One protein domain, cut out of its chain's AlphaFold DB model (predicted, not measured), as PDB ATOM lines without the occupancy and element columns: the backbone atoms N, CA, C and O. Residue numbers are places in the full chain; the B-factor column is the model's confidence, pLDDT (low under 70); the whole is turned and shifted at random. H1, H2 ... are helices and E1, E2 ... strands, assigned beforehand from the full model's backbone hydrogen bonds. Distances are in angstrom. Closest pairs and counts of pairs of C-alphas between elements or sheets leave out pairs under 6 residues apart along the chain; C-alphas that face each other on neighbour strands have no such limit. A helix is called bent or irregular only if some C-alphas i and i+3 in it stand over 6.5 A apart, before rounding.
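What this domain is: This is residues 2 to 117 of the 733 residues of the protein "Hypothetical protein" of Rotaria sp. Silwood1 (UniProt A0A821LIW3). A twisted wall of four strands has the long helix H4 and the short H3 over one face, with the other face bare; from this body an arm of residues 2 to 24, with the small helices H1 and H2, reaches far out, and residues 3 to 11 stand free. The printed part has 116 residues, with four named helices and four named strands in the order H1 H2 E1 H3 H4 E2 E3 E4. The sheet's order is E1 E4 E3 E2, antiparallel throughout, and the class is mixed, helices and strands. The whole is loose, with a radius of gyration of the C-alphas of 17.8 A, and spans 57 by 36 by 18 A.

How they stand to each other: In the sheet, E3, residues 87 to 96, and E4, residues 107 to 116, are antiparallel inner strands and a hairpin; N 91 and O 112 are 2.8 A apart, within hydrogen-bond range. E2, residues 72 to 80, is an edge strand and forms a hairpin with E3, N 77 to O 90 being 2.8 A. E2, E3 and E4 make a meander, each strand the antiparallel neighbour of the one before. The other edge strand, E1, residues 29 to 34, is antiparallel to E4, N 32 to O 109 being 2.9 A. H4, residues 50 to 65, is on the sheet at a height of 6.4 A, over E3, and makes two layers with it, a helix on one face of a sheet; it runs along the strands, only just, at 29 degrees to E3 on the local plane. Its closest C-alphas to E3 are those of Ile 64 and Ala 94, 6.0 A apart. H3, residues 39 to 43, is on the same face, over E1, and touches H4, with the C-alphas of Ala 40 and Ile 57 closest at 6.2 A. H1, residues 2 to 7, and H2, residues 17 to 20, are not on the sheet; they are close but not clearly touching, the C-alphas of Lys 2 and Ile 20 being closest at 8.0 A. Every O i to N i+4 pair is within hydrogen-bond range in H1 and H3, and 10 of 12 are in H4, while H2 is too short for such a pair.

Where its parts are: E3 is 29.3 A long, E4 28.3 A, E2 26.7 A, H4 22.8 A and E1 15.1 A from first to last C-alpha; H1, H3 and H2 are shorter, at 8.7, 6.0 and 5.3 A. H1 begins at C-alpha 2, (28.117, -3.678, -4.691), and E4 ends at C-alpha 116, (26.686, 14.295, -0.184). H4 is irregular, only just: C-alphas 51 and 54 are 7.0 A apart.

The domain as a whole: The C-alphas of Ala 14 and Pro 100 are the two farthest apart, at 57.8 A. The printed part has no cut, and no link between named elements is long. The mean pLDDT of the printed part is 73.5, and residues 2 to 26 and 81 to 86 are among those under 70.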
ATOM      1  N   LYS A   2      28.122  -2.607  -5.717       37.56
ATOM      2  CA  LYS A   2      28.117  -3.678  -4.691       37.56
ATOM      3  C   LYS A   2      27.509  -4.995  -5.209       37.56
ATOM      4  O   LYS A   2      28.176  -6.019  -5.187       37.56
ATOM      5  N   GLN A   3      26.336  -4.915  -5.843       36.81
ATOM      6  CA  GLN A   3      25.719  -6.050  -6.548       36.81
ATOM      7  C   GLN A   3      26.602  -6.644  -7.661       36.81
ATOM      8  O   GLN A   3      26.544  -7.836  -7.912       36.81
ATOM      9  N   ALA A   4      27.448  -5.841  -8.316       36.25
ATOM     10  CA  ALA A   4      28.345  -6.339  -9.361       36.25
ATOM     11  C   ALA A   4      29.554  -7.091  -8.773       36.25
ATOM     12  O   ALA A   4      29.988  -8.079  -9.348       36.25
ATOM     13  N   ALA A   5      30.071  -6.668  -7.613       42.22
ATOM     14  CA  ALA A   5      31.130  -7.388  -6.899       42.22
ATOM     15  C   ALA A   5      30.623  -8.710  -6.291       42.22
ATOM     16  O   ALA A   5      31.330  -9.714  -6.342       42.22
ATOM     17  N   GLU A   6      29.381  -8.724  -5.791       46.56
ATOM     18  CA  GLU A   6      28.706  -9.926  -5.276       46.56
ATOM     19  C   GLU A   6      28.452 -10.961  -6.384       46.56
ATOM     20  O   GLU A   6      28.694 -12.147  -6.182       46.56
ATOM     21  N   VAL A   7      28.061 -10.516  -7.584       44.03
ATOM     22  CA  VAL A   7      27.892 -11.391  -8.760       44.03
ATOM     23  C   VAL A   7      29.225 -11.970  -9.257       44.03
ATOM     24  O   VAL A   7      29.248 -13.068  -9.808       44.03
ATOM     25  N   LEU A   8      30.343 -11.266  -9.052       43.25
ATOM     26  CA  LEU A   8      31.668 -11.676  -9.535       43.25
ATOM     27  C   LEU A   8      32.496 -12.466  -8.506       43.25
ATOM     28  O   LEU A   8      33.605 -12.886  -8.824       43.25
ATOM     29  N   ASN A   9      31.974 -12.683  -7.295       48.97
ATOM     30  CA  ASN A   9      32.628 -13.425  -6.209       48.97
ATOM     31  C   ASN A   9      34.064 -12.950  -5.889       48.97
ATOM     32  O   ASN A   9      34.938 -13.742  -5.531       48.97
ATOM     33  N   VAL A  10      34.322 -11.647  -6.040       46.75
ATOM     34  CA  VAL A  10      35.619 -11.031  -5.727       46.75
ATOM     35  C   VAL A  10      35.521 -10.353  -4.358       46.75
ATOM     36  O   VAL A  10      34.631  -9.517  -4.170       46.75
ATOM     37  N   PRO A  11      36.411 -10.656  -3.392       40.00
ATOM     38  CA  PRO A  11      36.386  -9.999  -2.093       40.00
ATOM     39  C   PRO A  11      36.649  -8.498  -2.255       40.00
ATOM     40  O   PRO A  11      37.628  -8.073  -2.869       40.00
ATOM     41  N   THR A  12      35.764  -7.678  -1.694       44.81
ATOM     42  CA  THR A  12      35.925  -6.222  -1.686       44.81
ATOM     43  C   THR A  12      37.145  -5.831  -0.836       44.81
ATOM     44  O   THR A  12      37.224  -6.286   0.307       44.81
ATOM     45  N   PRO A  13      38.081  -4.978  -1.313       51.88
ATOM     46  CA  PRO A  13      39.225  -4.541  -0.516       51.88
ATOM     47  C   PRO A  13      38.795  -3.823   0.766       51.88
ATOM     48  O   PRO A  13      37.783  -3.121   0.783       51.88
ATOM     49  N   ALA A  14      39.607  -3.946   1.820       46.25
ATOM     50  CA  ALA A  14      39.304  -3.516   3.192       46.25
ATOM     51  C   ALA A  14      38.904  -2.031   3.359       46.25
ATOM     52  O   ALA A  14      38.336  -1.655   4.380       46.25
ATOM     53  N   ASN A  15      39.134  -1.194   2.344       45.47
ATOM     54  CA  ASN A  15      38.888   0.249   2.389       45.47
ATOM     55  C   ASN A  15      37.664   0.673   1.551       45.47
ATOM     56  O   ASN A  15      37.324   1.854   1.505       45.47
ATOM     57  N   TRP A  16      36.997  -0.271   0.871       46.47
ATOM     58  CA  TRP A  16      35.912   0.032  -0.071       46.47
ATOM     59  C   TRP A  16      34.615   0.461   0.627       46.47
ATOM     60  O   TRP A  16      33.851   1.255   0.078       46.47
ATOM     61  N   ALA A  17      34.392   0.009   1.865       45.25
ATOM     62  CA  ALA A  17      33.230   0.394   2.667       45.25
ATOM     63  C   ALA A  17      33.115   1.920   2.849       45.25
ATOM     64  O   ALA A  17      32.013   2.456   2.808       45.25
ATOM     65  N   ASN A  18      34.246   2.629   2.934       43.16
ATOM     66  CA  ASN A  18      34.282   4.086   3.107       43.16
ATOM     67  C   ASN A  18      33.947   4.861   1.822       43.16
ATOM     68  O   ASN A  18      33.606   6.037   1.883       43.16
ATOM     69  N   PHE A  19      34.052   4.213   0.660       37.06
ATOM     70  CA  PHE A  19      33.746   4.819  -0.639       37.06
ATOM     71  C   PHE A  19      32.297   4.551  -1.068       37.06
ATOM     72  O   PHE A  19      31.689   5.362  -1.760       37.06
ATOM     73  N   ILE A  20      31.742   3.407  -0.654       40.66
ATOM     74  CA  ILE A  20      30.353   3.012  -0.935       40.66
ATOM     75  C   ILE A  20      29.390   3.623   0.096       40.66
ATOM     76  O   ILE A  20      28.237   3.880  -0.239       40.66
ATOM     77  N   ASN A  21      29.870   3.919   1.310       41.28
ATOM     78  CA  ASN A  21      29.120   4.605   2.359       41.28
ATOM     79  C   ASN A  21      29.788   5.948   2.721       41.28
ATOM     80  O   ASN A  21      30.422   6.042   3.775       41.28
ATOM     81  N   PRO A  22      29.662   7.013   1.899       45.69
ATOM     82  CA  PRO A  22      29.793   8.369   2.434       45.69
ATOM     83  C   PRO A  22      28.883   8.469   3.665       45.69
ATOM     84  O   PRO A  22      27.713   8.095   3.598       45.69
ATOM     85  N   THR A  23      29.428   8.909   4.800       45.78
ATOM     86  CA  THR A  23      28.851   8.688   6.141       45.78
ATOM     87  C   THR A  23      27.424   9.210   6.326       45.78
ATOM     88  O   THR A  23      26.752   8.757   7.242       45.78
ATOM     89  N   THR A  24      26.922  10.075   5.440       51.41
ATOM     90  CA  THR A  24      25.485  10.275   5.182       51.41
ATOM     91  C   THR A  24      25.287  10.812   3.757       51.41
ATOM     92  O   THR A  24      25.659  11.947   3.462       51.41
ATOM     93  N   THR A  25      24.718  10.015   2.846       52.84
ATOM     94  CA  THR A  25      24.097  10.554   1.621       52.84
ATOM     95  C   THR A  25      22.597  10.485   1.797       52.84
ATOM     96  O   THR A  25      22.030   9.398   1.818       52.84
ATOM     97  N   ASN A  26      21.972  11.648   1.945       66.00
ATOM     98  CA  ASN A  26      20.524  11.757   2.054       66.00
ATOM     99  C   ASN A  26      20.002  12.389   0.769       66.00
ATOM    100  O   ASN A  26      20.500  13.423   0.325       66.00
ATOM    101  N   GLY A  27      19.001  11.764   0.168       71.38
ATOM    102  CA  GLY A  27      18.372  12.247  -1.047       71.38
ATOM    103  C   GLY A  27      16.873  12.037  -0.991       71.38
ATOM    104  O   GLY A  27      16.390  11.147  -0.293       71.38
ATOM    105  N   SER A  28      16.141  12.857  -1.727       76.62
ATOM    106  CA  SER A  28      14.716  12.673  -1.965       76.62
ATOM    107  C   SER A  28      14.454  12.542  -3.457       76.62
ATOM    108  O   SER A  28      15.068  13.226  -4.277       76.62
ATOM    109  N   ILE A  29      13.533  11.649  -3.799       79.31
ATOM    110  CA  ILE A  29      12.966  11.522  -5.137       79.31
ATOM    111  C   ILE A  29      11.484  11.850  -5.046       79.31
ATOM    112  O   ILE A  29      10.812  11.463  -4.089       79.31
ATOM    113  N   GLY A  30      10.969  12.564  -6.035       84.50
ATOM    114  CA  GLY A  30       9.550  12.854  -6.097       84.50
ATOM    115  C   GLY A  30       9.110  13.312  -7.473       84.50
ATOM    116  O   GLY A  30       9.918  13.651  -8.337       84.50
ATOM    117  N   GLN A  31       7.796  13.327  -7.653       85.50
ATOM    118  CA  GLN A  31       7.138  13.869  -8.826       85.50
ATOM    119  C   GLN A  31       6.037  14.817  -8.364       85.50
ATOM    120  O   GLN A  31       5.322  14.527  -7.406       85.50
ATOM    121  N   ALA A  32       5.903  15.948  -9.041       85.31
ATOM    122  CA  ALA A  32       4.846  16.913  -8.797       85.31
ATOM    123  C   ALA A  32       4.376  17.524 -10.118       85.31
ATOM    124  O   ALA A  32       5.149  17.649 -11.068       85.31
ATOM    125  N   GLN A  33       3.110  17.928 -10.180       83.81
ATOM    126  CA  GLN A  33       2.647  18.841 -11.220       83.81
ATOM    127  C   GLN A  33       2.876  20.269 -10.733       83.81
ATOM    128  O   GLN A  33       2.343  20.681  -9.702       83.81
ATOM    129  N   VAL A  34       3.708  21.003 -11.459       80.88
ATOM    130  CA  VAL A  34       4.189  22.325 -11.075       80.88
ATOM    131  C   VAL A  34       3.623  23.344 -12.054       80.88
ATOM    132  O   VAL A  34       3.898  23.292 -13.251       80.88
ATOM    133  N   GLY A  35       2.822  24.272 -11.541       78.75
ATOM    134  CA  GLY A  35       2.535  25.532 -12.220       78.75
ATOM    135  C   GLY A  35       3.640  26.542 -11.902       78.75
ATOM    136  O   GLY A  35       4.281  26.473 -10.852       78.75
ATOM    137  N   SER A  36       3.880  27.519 -12.776       66.94
ATOM    138  CA  SER A  36       4.946  28.518 -12.558       66.94
ATOM    139  C   SER A  36       4.816  29.292 -11.231       66.94
ATOM    140  O   SER A  36       5.827  29.701 -10.647       66.94
ATOM    141  N   SER A  37       3.590  29.440 -10.717       74.81
ATOM    142  CA  SER A  37       3.263  30.133  -9.466       74.81
ATOM    143  C   SER A  37       3.443  29.291  -8.194       74.81
ATOM    144  O   SER A  37       3.666  29.868  -7.133       74.81
ATOM    145  N   ASN A  38       3.408  27.953  -8.267       87.00
ATOM    146  CA  ASN A  38       3.407  27.078  -7.079       87.00
ATOM    147  C   ASN A  38       4.746  26.367  -6.807       87.00
ATOM    148  O   ASN A  38       4.883  25.644  -5.819       87.00
ATOM    149  N   ILE A  39       5.750  26.584  -7.659       87.88
ATOM    150  CA  ILE A  39       7.035  25.885  -7.572       87.88
ATOM    151  C   ILE A  39       7.766  26.099  -6.248       87.88
ATOM    152  O   ILE A  39       8.388  25.170  -5.744       87.88
ATOM    153  N   ALA A  40       7.662  27.294  -5.660       91.00
ATOM    154  CA  ALA A  40       8.288  27.585  -4.376       91.00
ATOM    155  C   ALA A  40       7.725  26.663  -3.287       91.00
ATOM    156  O   ALA A  40       8.493  25.951  -2.651       91.00
ATOM    157  N   THR A  41       6.396  26.590  -3.177       90.12
ATOM    158  CA  THR A  41       5.673  25.731  -2.230       90.12
ATOM    159  C   THR A  41       5.954  24.246  -2.459       90.12
ATOM    160  O   THR A  41       6.147  23.495  -1.512       90.12
ATOM    161  N   ILE A  42       6.040  23.797  -3.714       87.50
ATOM    162  CA  ILE A  42       6.352  22.391  -4.016       87.50
ATOM    163  C   ILE A  42       7.788  22.044  -3.602       87.50
ATOM    164  O   ILE A  42       8.023  20.982  -3.021       87.50
ATOM    165  N   MET A  43       8.738  22.945  -3.863       89.25
ATOM    166  CA  MET A  43      10.144  22.770  -3.498       89.25
ATOM    167  C   MET A  43      10.400  22.899  -1.993       89.25
ATOM    168  O   MET A  43      11.481  22.521  -1.537       89.25
ATOM    169  N   GLU A  44       9.432  23.368  -1.197       89.75
ATOM    170  CA  GLU A  44       9.558  23.357   0.266       89.75
ATOM    171  C   GLU A  44       9.669  21.945   0.837       89.75
ATOM    172  O   GLU A  44      10.375  21.743   1.830       89.75
ATOM    173  N   ASN A  45       9.048  20.983   0.153       86.38
ATOM    174  CA  ASN A  45       9.078  19.564   0.493       86.38
ATOM    175  C   ASN A  45      10.295  18.831  -0.090       86.38
ATOM    176  O   ASN A  45      10.493  17.649   0.185       86.38
ATOM    177  N   TRP A  46      11.105  19.492  -0.923       87.62
ATOM    178  CA  TRP A  46      12.318  18.885  -1.466       87.62
ATOM    179  C   TRP A  46      13.401  18.988  -0.395       87.62
ATOM    180  O   TRP A  46      13.512  20.013   0.279       87.62
ATOM    181  N   SER A  47      14.221  17.947  -0.226       84.94
ATOM    182  CA  SER A  47      15.299  17.898   0.775       84.94
ATOM    183  C   SER A  47      16.495  18.795   0.405       84.94
ATOM    184  O   SER A  47      17.648  18.374   0.448       84.94
ATOM    185  N   ILE A  48      16.214  20.041   0.018       84.75
ATOM    186  CA  ILE A  48      17.150  21.117  -0.302       84.75
ATOM    187  C   ILE A  48      17.117  22.108   0.859       84.75
ATOM    188  O   ILE A  48      16.039  22.552   1.279       84.75
ATOM    189  N   SER A  49      18.293  22.480   1.364       84.00
ATOM    190  CA  SER A  49      18.396  23.462   2.443       84.00
ATOM    191  C   SER A  49      17.830  24.820   2.013       84.00
ATOM    192  O   SER A  49      17.876  25.208   0.841       84.00
ATOM    193  N   GLN A  50      17.295  25.570   2.979       84.56
ATOM    194  CA  GLN A  50      16.670  26.870   2.726       84.56
ATOM    195  C   GLN A  50      17.616  27.852   2.011       84.56
ATOM    196  O   GLN A  50      17.169  28.617   1.160       84.56
ATOM    197  N   GLN A  51      18.922  27.771   2.288       82.94
ATOM    198  CA  GLN A  51      19.954  28.610   1.673       82.94
ATOM    199  C   GLN A  51      20.018  28.460   0.141       82.94
ATOM    200  O   GLN A  51      20.209  29.456  -0.553       82.94
ATOM    201  N   PHE A  52      19.823  27.251  -0.401       86.31
ATOM    202  CA  PHE A  52      19.875  27.003  -1.853       86.31
ATOM    203  C   PHE A  52      18.506  26.977  -2.508       86.31
ATOM    204  O   PHE A  52      18.410  27.097  -3.728       86.31
ATOM    205  N   ARG A  53      17.442  26.852  -1.712       90.38
ATOM    206  CA  ARG A  53      16.070  26.744  -2.206       90.38
ATOM    207  C   ARG A  53      15.708  27.896  -3.141       90.38
ATOM    208  O   ARG A  53      15.160  27.642  -4.203       90.38
ATOM    209  N   ASN A  54      16.094  29.131  -2.820       89.19
ATOM    210  CA  ASN A  54      15.805  30.291  -3.671       89.19
ATOM    211  C   ASN A  54      16.496  30.207  -5.040       89.19
ATOM    212  O   ASN A  54      15.865  30.457  -6.064       89.19
ATOM    213  N   GLN A  55      17.771  29.813  -5.072       88.75
ATOM    214  CA  GLN A  55      18.515  29.649  -6.321       88.75
ATOM    215  C   GLN A  55      17.993  28.453  -7.127       88.75
ATOM    216  O   GLN A  55      17.802  28.552  -8.338       88.75
ATOM    217  N   ALA A  56      17.701  27.340  -6.452       90.75
ATOM    218  CA  ALA A  56      17.100  26.162  -7.057       90.75
ATOM    219  C   ALA A  56      15.723  26.482  -7.661       90.75
ATOM    220  O   ALA A  56      15.465  26.091  -8.792       90.75
ATOM    221  N   ILE A  57      14.881  27.265  -6.978       93.12
ATOM    222  CA  ILE A  57      13.585  27.724  -7.500       93.12
ATOM    223  C   ILE A  57      13.760  28.497  -8.810       93.12
ATOM    224  O   ILE A  57      13.041  28.224  -9.769       93.12
ATOM    225  N   GLN A  58      14.707  29.437  -8.883       91.25
ATOM    226  CA  GLN A  58      14.937  30.204 -10.115       91.25
ATOM    227  C   GLN A  58      15.419  29.306 -11.256       91.25
ATOM    228  O   GLN A  58      14.901  29.376 -12.368       91.25
ATOM    229  N   ASN A  59      16.352  28.405 -10.961       91.25
ATOM    230  CA  ASN A  59      16.880  27.452 -11.929       91.25
ATOM    231  C   ASN A  59      15.793  26.514 -12.480       91.25
ATOM    232  O   ASN A  59      15.698  26.311 -13.690       91.25
ATOM    233  N   VAL A  60      14.926  25.978 -11.615       90.88
ATOM    234  CA  VAL A  60      13.843  25.091 -12.054       90.88
ATOM    235  C   VAL A  60      12.754  25.870 -12.798       90.88
ATOM    236  O   VAL A  60      12.215  25.355 -13.773       90.88
ATOM    237  N   LYS A  61      12.467  27.127 -12.432       90.88
ATOM    238  CA  LYS A  61      11.567  27.991 -13.218       90.88
ATOM    239  C   LYS A  61      12.054  28.166 -14.655       90.88
ATOM    240  O   LYS A  61      11.248  28.065 -15.575       90.88
ATOM    241  N   LEU A  62      13.357  28.388 -14.846       88.44
ATOM    242  CA  LEU A  62      13.955  28.488 -16.179       88.44
ATOM    243  C   LEU A  62      13.829  27.172 -16.956       88.44
ATOM    244  O   LEU A  62      13.433  27.193 -18.118       88.44
ATOM    245  N   LEU A  63      14.084  26.031 -16.308       88.62
ATOM    246  CA  LEU A  63      13.920  24.710 -16.924       88.62
ATOM    247  C   LEU A  63      12.470  24.447 -17.361       88.62
ATOM    248  O   LEU A  63      12.237  23.981 -18.470       88.62
ATOM    249  N   ILE A  64      11.493  24.772 -16.509       87.75
ATOM    250  CA  ILE A  64      10.060  24.632 -16.809       87.75
ATOM    251  C   ILE A  64       9.650  25.551 -17.963       87.75
ATOM    252  O   ILE A  64       8.883  25.142 -18.835       87.75
ATOM    253  N   ALA A  65      10.157  26.787 -17.989       85.50
ATOM    254  CA  ALA A  65       9.900  27.722 -19.079       85.50
ATOM    255  C   ALA A  65      10.469  27.223 -20.419       85.50
ATOM    256  O   ALA A  65       9.863  27.473 -21.455       85.50
ATOM    257  N   ALA A  66      11.580  26.484 -20.386       84.06
ATOM    258  CA  ALA A  66      12.213  25.870 -21.552       84.06
ATOM    259  C   ALA A  66      11.657  24.478 -21.919       84.06
ATOM    260  O   ALA A  66      12.135  23.871 -22.874       84.06
ATOM    261  N   ALA A  67      10.703  23.930 -21.158       84.75
ATOM    262  CA  ALA A  67      10.115  22.628 -21.456       84.75
ATOM    263  C   ALA A  67       9.033  22.749 -22.538       84.75
ATOM    264  O   ALA A  67       8.015  23.424 -22.331       84.75
ATOM    265  N   ASP A  68       9.240  22.047 -23.650       81.88
ATOM    266  CA  ASP A  68       8.306  21.981 -24.774       81.88
ATOM    267  C   ASP A  68       7.214  20.926 -24.549       81.88
ATOM    268  O   ASP A  68       7.368  19.973 -23.777       81.88
ATOM    269  N   GLU A  69       6.070  21.106 -25.215       83.62
ATOM    270  CA  GLU A  69       4.981  20.127 -25.184       83.62
ATOM    271  C   GLU A  69       5.457  18.771 -25.717       83.62
ATOM    272  O   GLU A  69       6.167  18.682 -26.717       83.62
ATOM    273  N   GLY A  70       5.092  17.695 -25.014       78.06
ATOM    274  CA  GLY A  70       5.421  16.327 -25.422       78.06
ATOM    275  C   GLY A  70       6.882  15.917 -25.201       78.06
ATOM    276  O   GLY A  70       7.152  14.717 -25.147       78.06
ATOM    277  N   SER A  71       7.789  16.868 -24.965       80.44
ATOM    278  CA  SER A  71       9.229  16.632 -24.806       80.44
ATOM    279  C   SER A  71       9.669  16.647 -23.339       80.44
ATOM    280  O   SER A  71       9.105  17.355 -22.505       80.44
ATOM    281  N   TYR A  72      10.686  15.845 -23.015       84.38
ATOM    282  CA  TYR A  72      11.316  15.833 -21.694       84.38
ATOM    283  C   TYR A  72      12.568  16.709 -21.709       84.38
ATOM    284  O   TYR A  72      13.492  16.453 -22.477       84.38
ATOM    285  N   THR A  73      12.641  17.683 -20.805       85.06
ATOM    286  CA  THR A  73      13.831  18.517 -20.603       85.06
ATOM    287  C   THR A  73      14.435  18.200 -19.242       85.06
ATOM    288  O   THR A  73      13.766  18.334 -18.218       85.06
ATOM    289  N   ALA A  74      15.697  17.770 -19.210       87.44
ATOM    290  CA  ALA A  74      16.395  17.401 -17.981       87.44
ATOM    291  C   ALA A  74      17.594  18.319 -17.714       87.44
ATOM    292  O   ALA A  74      18.351  18.638 -18.629       87.44
ATOM    293  N   GLN A  75      17.802  18.710 -16.455       91.00
ATOM    294  CA  GLN A  75      18.964  19.495 -16.046       91.00
ATOM    295  C   GLN A  75      19.434  19.129 -14.636       91.00
ATOM    296  O   GLN A  75      18.631  18.876 -13.738       91.00
ATOM    297  N   ALA A  76      20.755  19.114 -14.450       87.69
ATOM    298  CA  ALA A  76      21.395  18.931 -13.155       87.69
ATOM    299  C   ALA A  76      21.947  20.267 -12.638       87.69
ATOM    300  O   ALA A  76      22.656  20.977 -13.350       87.69
ATOM    301  N   PHE A  77      21.645  20.580 -11.384       88.44
ATOM    302  CA  PHE A  77      22.116  21.754 -10.661       88.44
ATOM    303  C   PHE A  77      22.995  21.307  -9.495       88.44
ATOM    304  O   PHE A  77      22.652  20.362  -8.785       88.44
ATOM    305  N   ILE A  78      24.121  21.988  -9.293       86.50
ATOM    306  CA  ILE A  78      25.063  21.702  -8.210       86.50
ATOM    307  C   ILE A  78      25.199  22.959  -7.362       86.50
ATOM    308  O   ILE A  78      25.495  24.031  -7.889       86.50
ATOM    309  N   PHE A  79      24.997  22.815  -6.055       84.94
ATOM    310  CA  PHE A  79      25.111  23.896  -5.085       84.94
ATOM    311  C   PHE A  79      26.238  23.587  -4.093       84.94
ATOM    312  O   PHE A  79      26.289  22.493  -3.523       84.94
ATOM    313  N   ASP A  80      27.149  24.549  -3.917       79.12
ATOM    314  CA  ASP A  80      28.264  24.467  -2.968       79.12
ATOM    315  C   ASP A  80      27.821  24.986  -1.593       79.12
ATOM    316  O   ASP A  80      27.397  26.141  -1.456       79.12
ATOM    317  N   ILE A  81      27.913  24.138  -0.569       69.81
ATOM    318  CA  ILE A  81      27.565  24.501   0.801       69.81
ATOM    319  C   ILE A  81      28.771  25.183   1.444       69.81
ATOM    320  O   ILE A  81      29.620  24.540   2.061       69.81
ATOM    321  N   GLN A  82      28.824  26.514   1.307       54.75
ATOM    322  CA  GLN A  82      29.964  27.363   1.692       54.75
ATOM    323  C   GLN A  82      30.458  27.241   3.148       54.75
ATOM    324  O   GLN A  82      31.497  27.817   3.472       54.75
ATOM    325  N   SER A  83      29.794  26.499   4.034       53.88
ATOM    326  CA  SER A  83      30.215  26.375   5.433       53.88
ATOM    327  C   SER A  83      30.735  25.003   5.865       53.88
ATOM    328  O   SER A  83      31.374  24.943   6.910       53.88
ATOM    329  N   SER A  84      30.561  23.909   5.115       50.22
ATOM    330  CA  SER A  84      31.222  22.630   5.440       50.22
ATOM    331  C   SER A  84      30.927  21.546   4.405       50.22
ATOM    332  O   SER A  84      29.796  21.091   4.301       50.22
ATOM    333  N   ALA A  85      31.967  21.096   3.692       58.19
ATOM    334  CA  ALA A  85      32.158  19.703   3.260       58.19
ATOM    335  C   ALA A  85      30.946  18.960   2.648       58.19
ATOM    336  O   ALA A  85      30.854  17.742   2.783       58.19
ATOM    337  N   SER A  86      30.010  19.654   2.004       63.16
ATOM    338  CA  SER A  86      28.805  19.028   1.479       63.16
ATOM    339  C   SER A  86      28.412  19.628   0.140       63.16
ATOM    340  O   SER A  86      28.514  20.833  -0.083       63.16
ATOM    341  N   LEU A  87      28.029  18.748  -0.782       77.31
ATOM    342  CA  LEU A  87      27.628  19.099  -2.134       77.31
ATOM    343  C   LEU A  87      26.209  18.589  -2.354       77.31
ATOM    344  O   LEU A  87      25.949  17.383  -2.242       77.31
ATOM    345  N   THR A  88      25.302  19.517  -2.656       81.50
ATOM    346  CA  THR A  88      23.914  19.215  -3.010       81.50
ATOM    347  C   THR A  88      23.786  19.205  -4.523       81.50
ATOM    348  O   THR A  88      23.955  20.233  -5.179       81.50
ATOM    349  N   SER A  89      23.468  18.039  -5.077       87.25
ATOM    350  CA  SER A  89      23.074  17.887  -6.477       87.25
ATOM    351  C   SER A  89      21.555  17.778  -6.573       87.25
ATOM    352  O   SER A  89      20.933  17.021  -5.831       87.25
ATOM    353  N   LEU A  90      20.957  18.517  -7.498       88.06
ATOM    354  CA  LEU A  90      19.535  18.475  -7.821       88.06
ATOM    355  C   LEU A  90      19.389  18.163  -9.309       88.06
ATOM    356  O   LEU A  90      19.761  18.977 -10.147       88.06
ATOM    357  N   ILE A  91      18.837  17.003  -9.641       89.62
ATOM    358  CA  ILE A  91      18.492  16.623 -11.011       89.62
ATOM    359  C   ILE A  91      16.995  16.828 -11.174       89.62
ATOM    360  O   ILE A  91      16.218  16.314 -10.372       89.62
ATOM    361  N   VAL A  92      16.586  17.569 -12.200       90.31
ATOM    362  CA  VAL A  92      15.177  17.846 -12.486       90.31
ATOM    363  C   VAL A  92      14.863  17.486 -13.925       90.31
ATOM    364  O   VAL A  92      15.618  17.831 -14.827       90.31
ATOM    365  N   VAL A  93      13.739  16.804 -14.127       89.12
ATOM    366  CA  VAL A  93      13.166  16.473 -15.430       89.12
ATOM    367  C   VAL A  93      11.789  17.117 -15.511       89.12
ATOM    368  O   VAL A  93      10.937  16.857 -14.665       89.12
ATOM    369  N   ALA A  94      11.567  17.949 -16.519       89.69
ATOM    370  CA  ALA A  94      10.311  18.641 -16.767       89.69
ATOM    371  C   ALA A  94       9.686  18.158 -18.083       89.69
ATOM    372  O   ALA A  94      10.389  17.969 -19.073       89.69
ATOM    373  N   LYS A  95       8.363  17.973 -18.099       89.44
ATOM    374  CA  LYS A  95       7.568  17.698 -19.302       89.44
ATOM    375  C   LYS A  95       6.302  18.541 -19.286       89.44
ATOM    376  O   LYS A  95       5.503  18.448 -18.348       89.44
ATOM    377  N   ARG A  96       6.083  19.334 -20.332       83.19
ATOM    378  CA  ARG A  96       4.836  20.087 -20.496       83.19
ATOM    379  C   ARG A  96       3.749  19.159 -21.045       83.19
ATOM    380  O   ARG A  96       3.960  18.476 -22.045       83.19
ATOM    381  N   ILE A  97       2.618  19.089 -20.338       79.31
ATOM    382  CA  ILE A  97       1.572  18.080 -20.586       79.31
ATOM    383  C   ILE A  97       0.644  18.484 -21.744       79.31
ATOM    384  O   ILE A  97       0.156  17.599 -22.437       79.31
ATOM    385  N   ALA A  98       0.414  19.783 -21.966       76.38
ATOM    386  CA  ALA A  98      -0.448  20.282 -23.041       76.38
ATOM    387  C   ALA A  98      -0.066  21.707 -23.495       76.38
ATOM    388  O   ALA A  98       0.502  22.481 -22.720       76.38
ATOM    389  N   SER A  99      -0.415  22.049 -24.734       67.75
ATOM    390  CA  SER A  99      -0.445  23.391 -25.339       67.75
ATOM    391  C   SER A  99      -1.870  23.972 -25.282       67.75
ATOM    392  O   SER A  99      -2.833  23.203 -25.349       67.75
ATOM    393  N   PRO A 100      -2.060  25.305 -25.135       58.19
ATOM    394  CA  PRO A 100      -1.096  26.386 -25.373       58.19
ATOM    395  C   PRO A 100      -0.197  26.768 -24.188       58.19
ATOM    396  O   PRO A 100      -0.453  26.455 -23.023       58.19
ATOM    397  N   ALA A 101       0.882  27.477 -24.539       58.47
ATOM    398  CA  ALA A 101       1.936  28.024 -23.685       58.47
ATOM    399  C   ALA A 101       1.465  29.183 -22.782       58.47
ATOM    400  O   ALA A 101       2.094  30.240 -22.741       58.47
ATOM    401  N   ASP A 102       0.366  29.008 -22.048       70.44
ATOM    402  CA  ASP A 102       0.167  29.831 -20.858       70.44
ATOM    403  C   ASP A 102       1.258  29.443 -19.839       70.44
ATOM    404  O   ASP A 102       1.540  28.262 -19.601       70.44
ATOM    405  N   ALA A 103       1.899  30.447 -19.239       63.94
ATOM    406  CA  ALA A 103       2.843  30.270 -18.141       63.94
ATOM    407  C   ALA A 103       2.225  29.502 -16.957       63.94
ATOM    408  O   ALA A 103       2.957  28.968 -16.120       63.94
ATOM    409  N   ASN A 104       0.895  29.430 -16.882       73.81
ATOM    410  CA  ASN A 104       0.156  28.709 -15.852       73.81
ATOM    411  C   ASN A 104      -0.149  27.244 -16.190       73.81
ATOM    412  O   ASN A 104      -0.602  26.517 -15.305       73.81
ATOM    413  N   THR A 105       0.101  26.780 -17.419       78.50
ATOM    414  CA  THR A 105      -0.170  25.385 -17.786       78.50
ATOM    415  C   THR A 105       0.715  24.447 -16.953       78.50
ATOM    416  O   THR A 105       1.937  24.632 -16.926       78.50
ATOM    417  N   PRO A 106       0.140  23.444 -16.260       77.69
ATOM    418  CA  PRO A 106       0.897  22.575 -15.369       77.69
ATOM    419  C   PRO A 106       1.952  21.763 -16.130       77.69
ATOM    420  O   PRO A 106       1.682  21.130 -17.153       77.69
ATOM    421  N   VAL A 107       3.169  21.758 -15.591       83.00
ATOM    422  CA  VAL A 107       4.309  20.986 -16.089       83.00
ATOM    423  C   VAL A 107       4.568  19.843 -15.117       83.00
ATOM    424  O   VAL A 107       4.692  20.053 -13.911       83.00
ATOM    425  N   ALA A 108       4.626  18.611 -15.620       84.69
ATOM    426  CA  ALA A 108       5.049  17.479 -14.808       84.69
ATOM    427  C   ALA A 108       6.547  17.618 -14.532       84.69
ATOM    428  O   ALA A 108       7.345  17.671 -15.465       84.69
ATOM    429  N   VAL A 109       6.922  17.663 -13.259       84.31
ATOM    430  CA  VAL A 109       8.310  17.757 -12.820       84.31
ATOM    431  C   VAL A 109       8.638  16.539 -11.969       84.31
ATOM    432  O   VAL A 109       8.004  16.300 -10.944       84.31
ATOM    433  N   ALA A 110       9.634  15.770 -12.392       82.06
ATOM    434  CA  ALA A 110      10.278  14.749 -11.581       82.06
ATOM    435  C   ALA A 110      11.633  15.278 -11.109       82.06
ATOM    436  O   ALA A 110      12.320  15.983 -11.848       82.06
ATOM    437  N   TYR A 111      12.026  14.955  -9.883       87.81
ATOM    438  CA  TYR A 111      13.285  15.432  -9.332       87.81
ATOM    439  C   TYR A 111      13.976  14.370  -8.484       87.81
ATOM    440  O   TYR A 111      13.336  13.510  -7.877       87.81
ATOM    441  N   VAL A 112      15.300  14.474  -8.426       79.19
ATOM    442  CA  VAL A 112      16.172  13.699  -7.548       79.19
ATOM    443  C   VAL A 112      17.122  14.674  -6.866       79.19
ATOM    444  O   VAL A 112      17.879  15.379  -7.533       79.19
ATOM    445  N   THR A 113      17.094  14.724  -5.540       79.25
ATOM    446  CA  THR A 113      18.100  15.430  -4.740       79.25
ATOM    447  C   THR A 113      19.105  14.432  -4.191       79.25
ATOM    448  O   THR A 113      18.741  13.341  -3.760       79.25
ATOM    449  N   ILE A 114      20.380  14.802  -4.202       81.69
ATOM    450  CA  ILE A 114      21.472  14.024  -3.624       81.69
ATOM    451  C   ILE A 114      22.309  14.990  -2.794       81.69
ATOM    452  O   ILE A 114      23.016  15.832  -3.344       81.69
ATOM    453  N   ASN A 115      22.234  14.876  -1.470       76.75
ATOM    454  CA  ASN A 115      23.118  15.598  -0.562       76.75
ATOM    455  C   ASN A 115      24.261  14.676  -0.166       76.75
ATOM    456  O   ASN A 115      24.039  13.661   0.491       76.75
ATOM    457  N   THR A 116      25.477  15.029  -0.566       73.12
ATOM    458  CA  THR A 116      26.686  14.295  -0.184       73.12
ATOM    459  C   THR A 116      27.412  15.060   0.913       73.12
ATOM    460  O   THR A 116      27.824  16.190   0.688       73.12
ATOM    461  N   ASN A 117      27.599  14.455   2.088       59.34
ATOM    462  CA  ASN A 117      28.358  15.042   3.203       59.34
ATOM    463  C   ASN A 117      29.847  14.635   3.169       59.34
ATOM    464  O   ASN A 117      30.423  14.229   4.178       59.34
TER     465      ASN A 117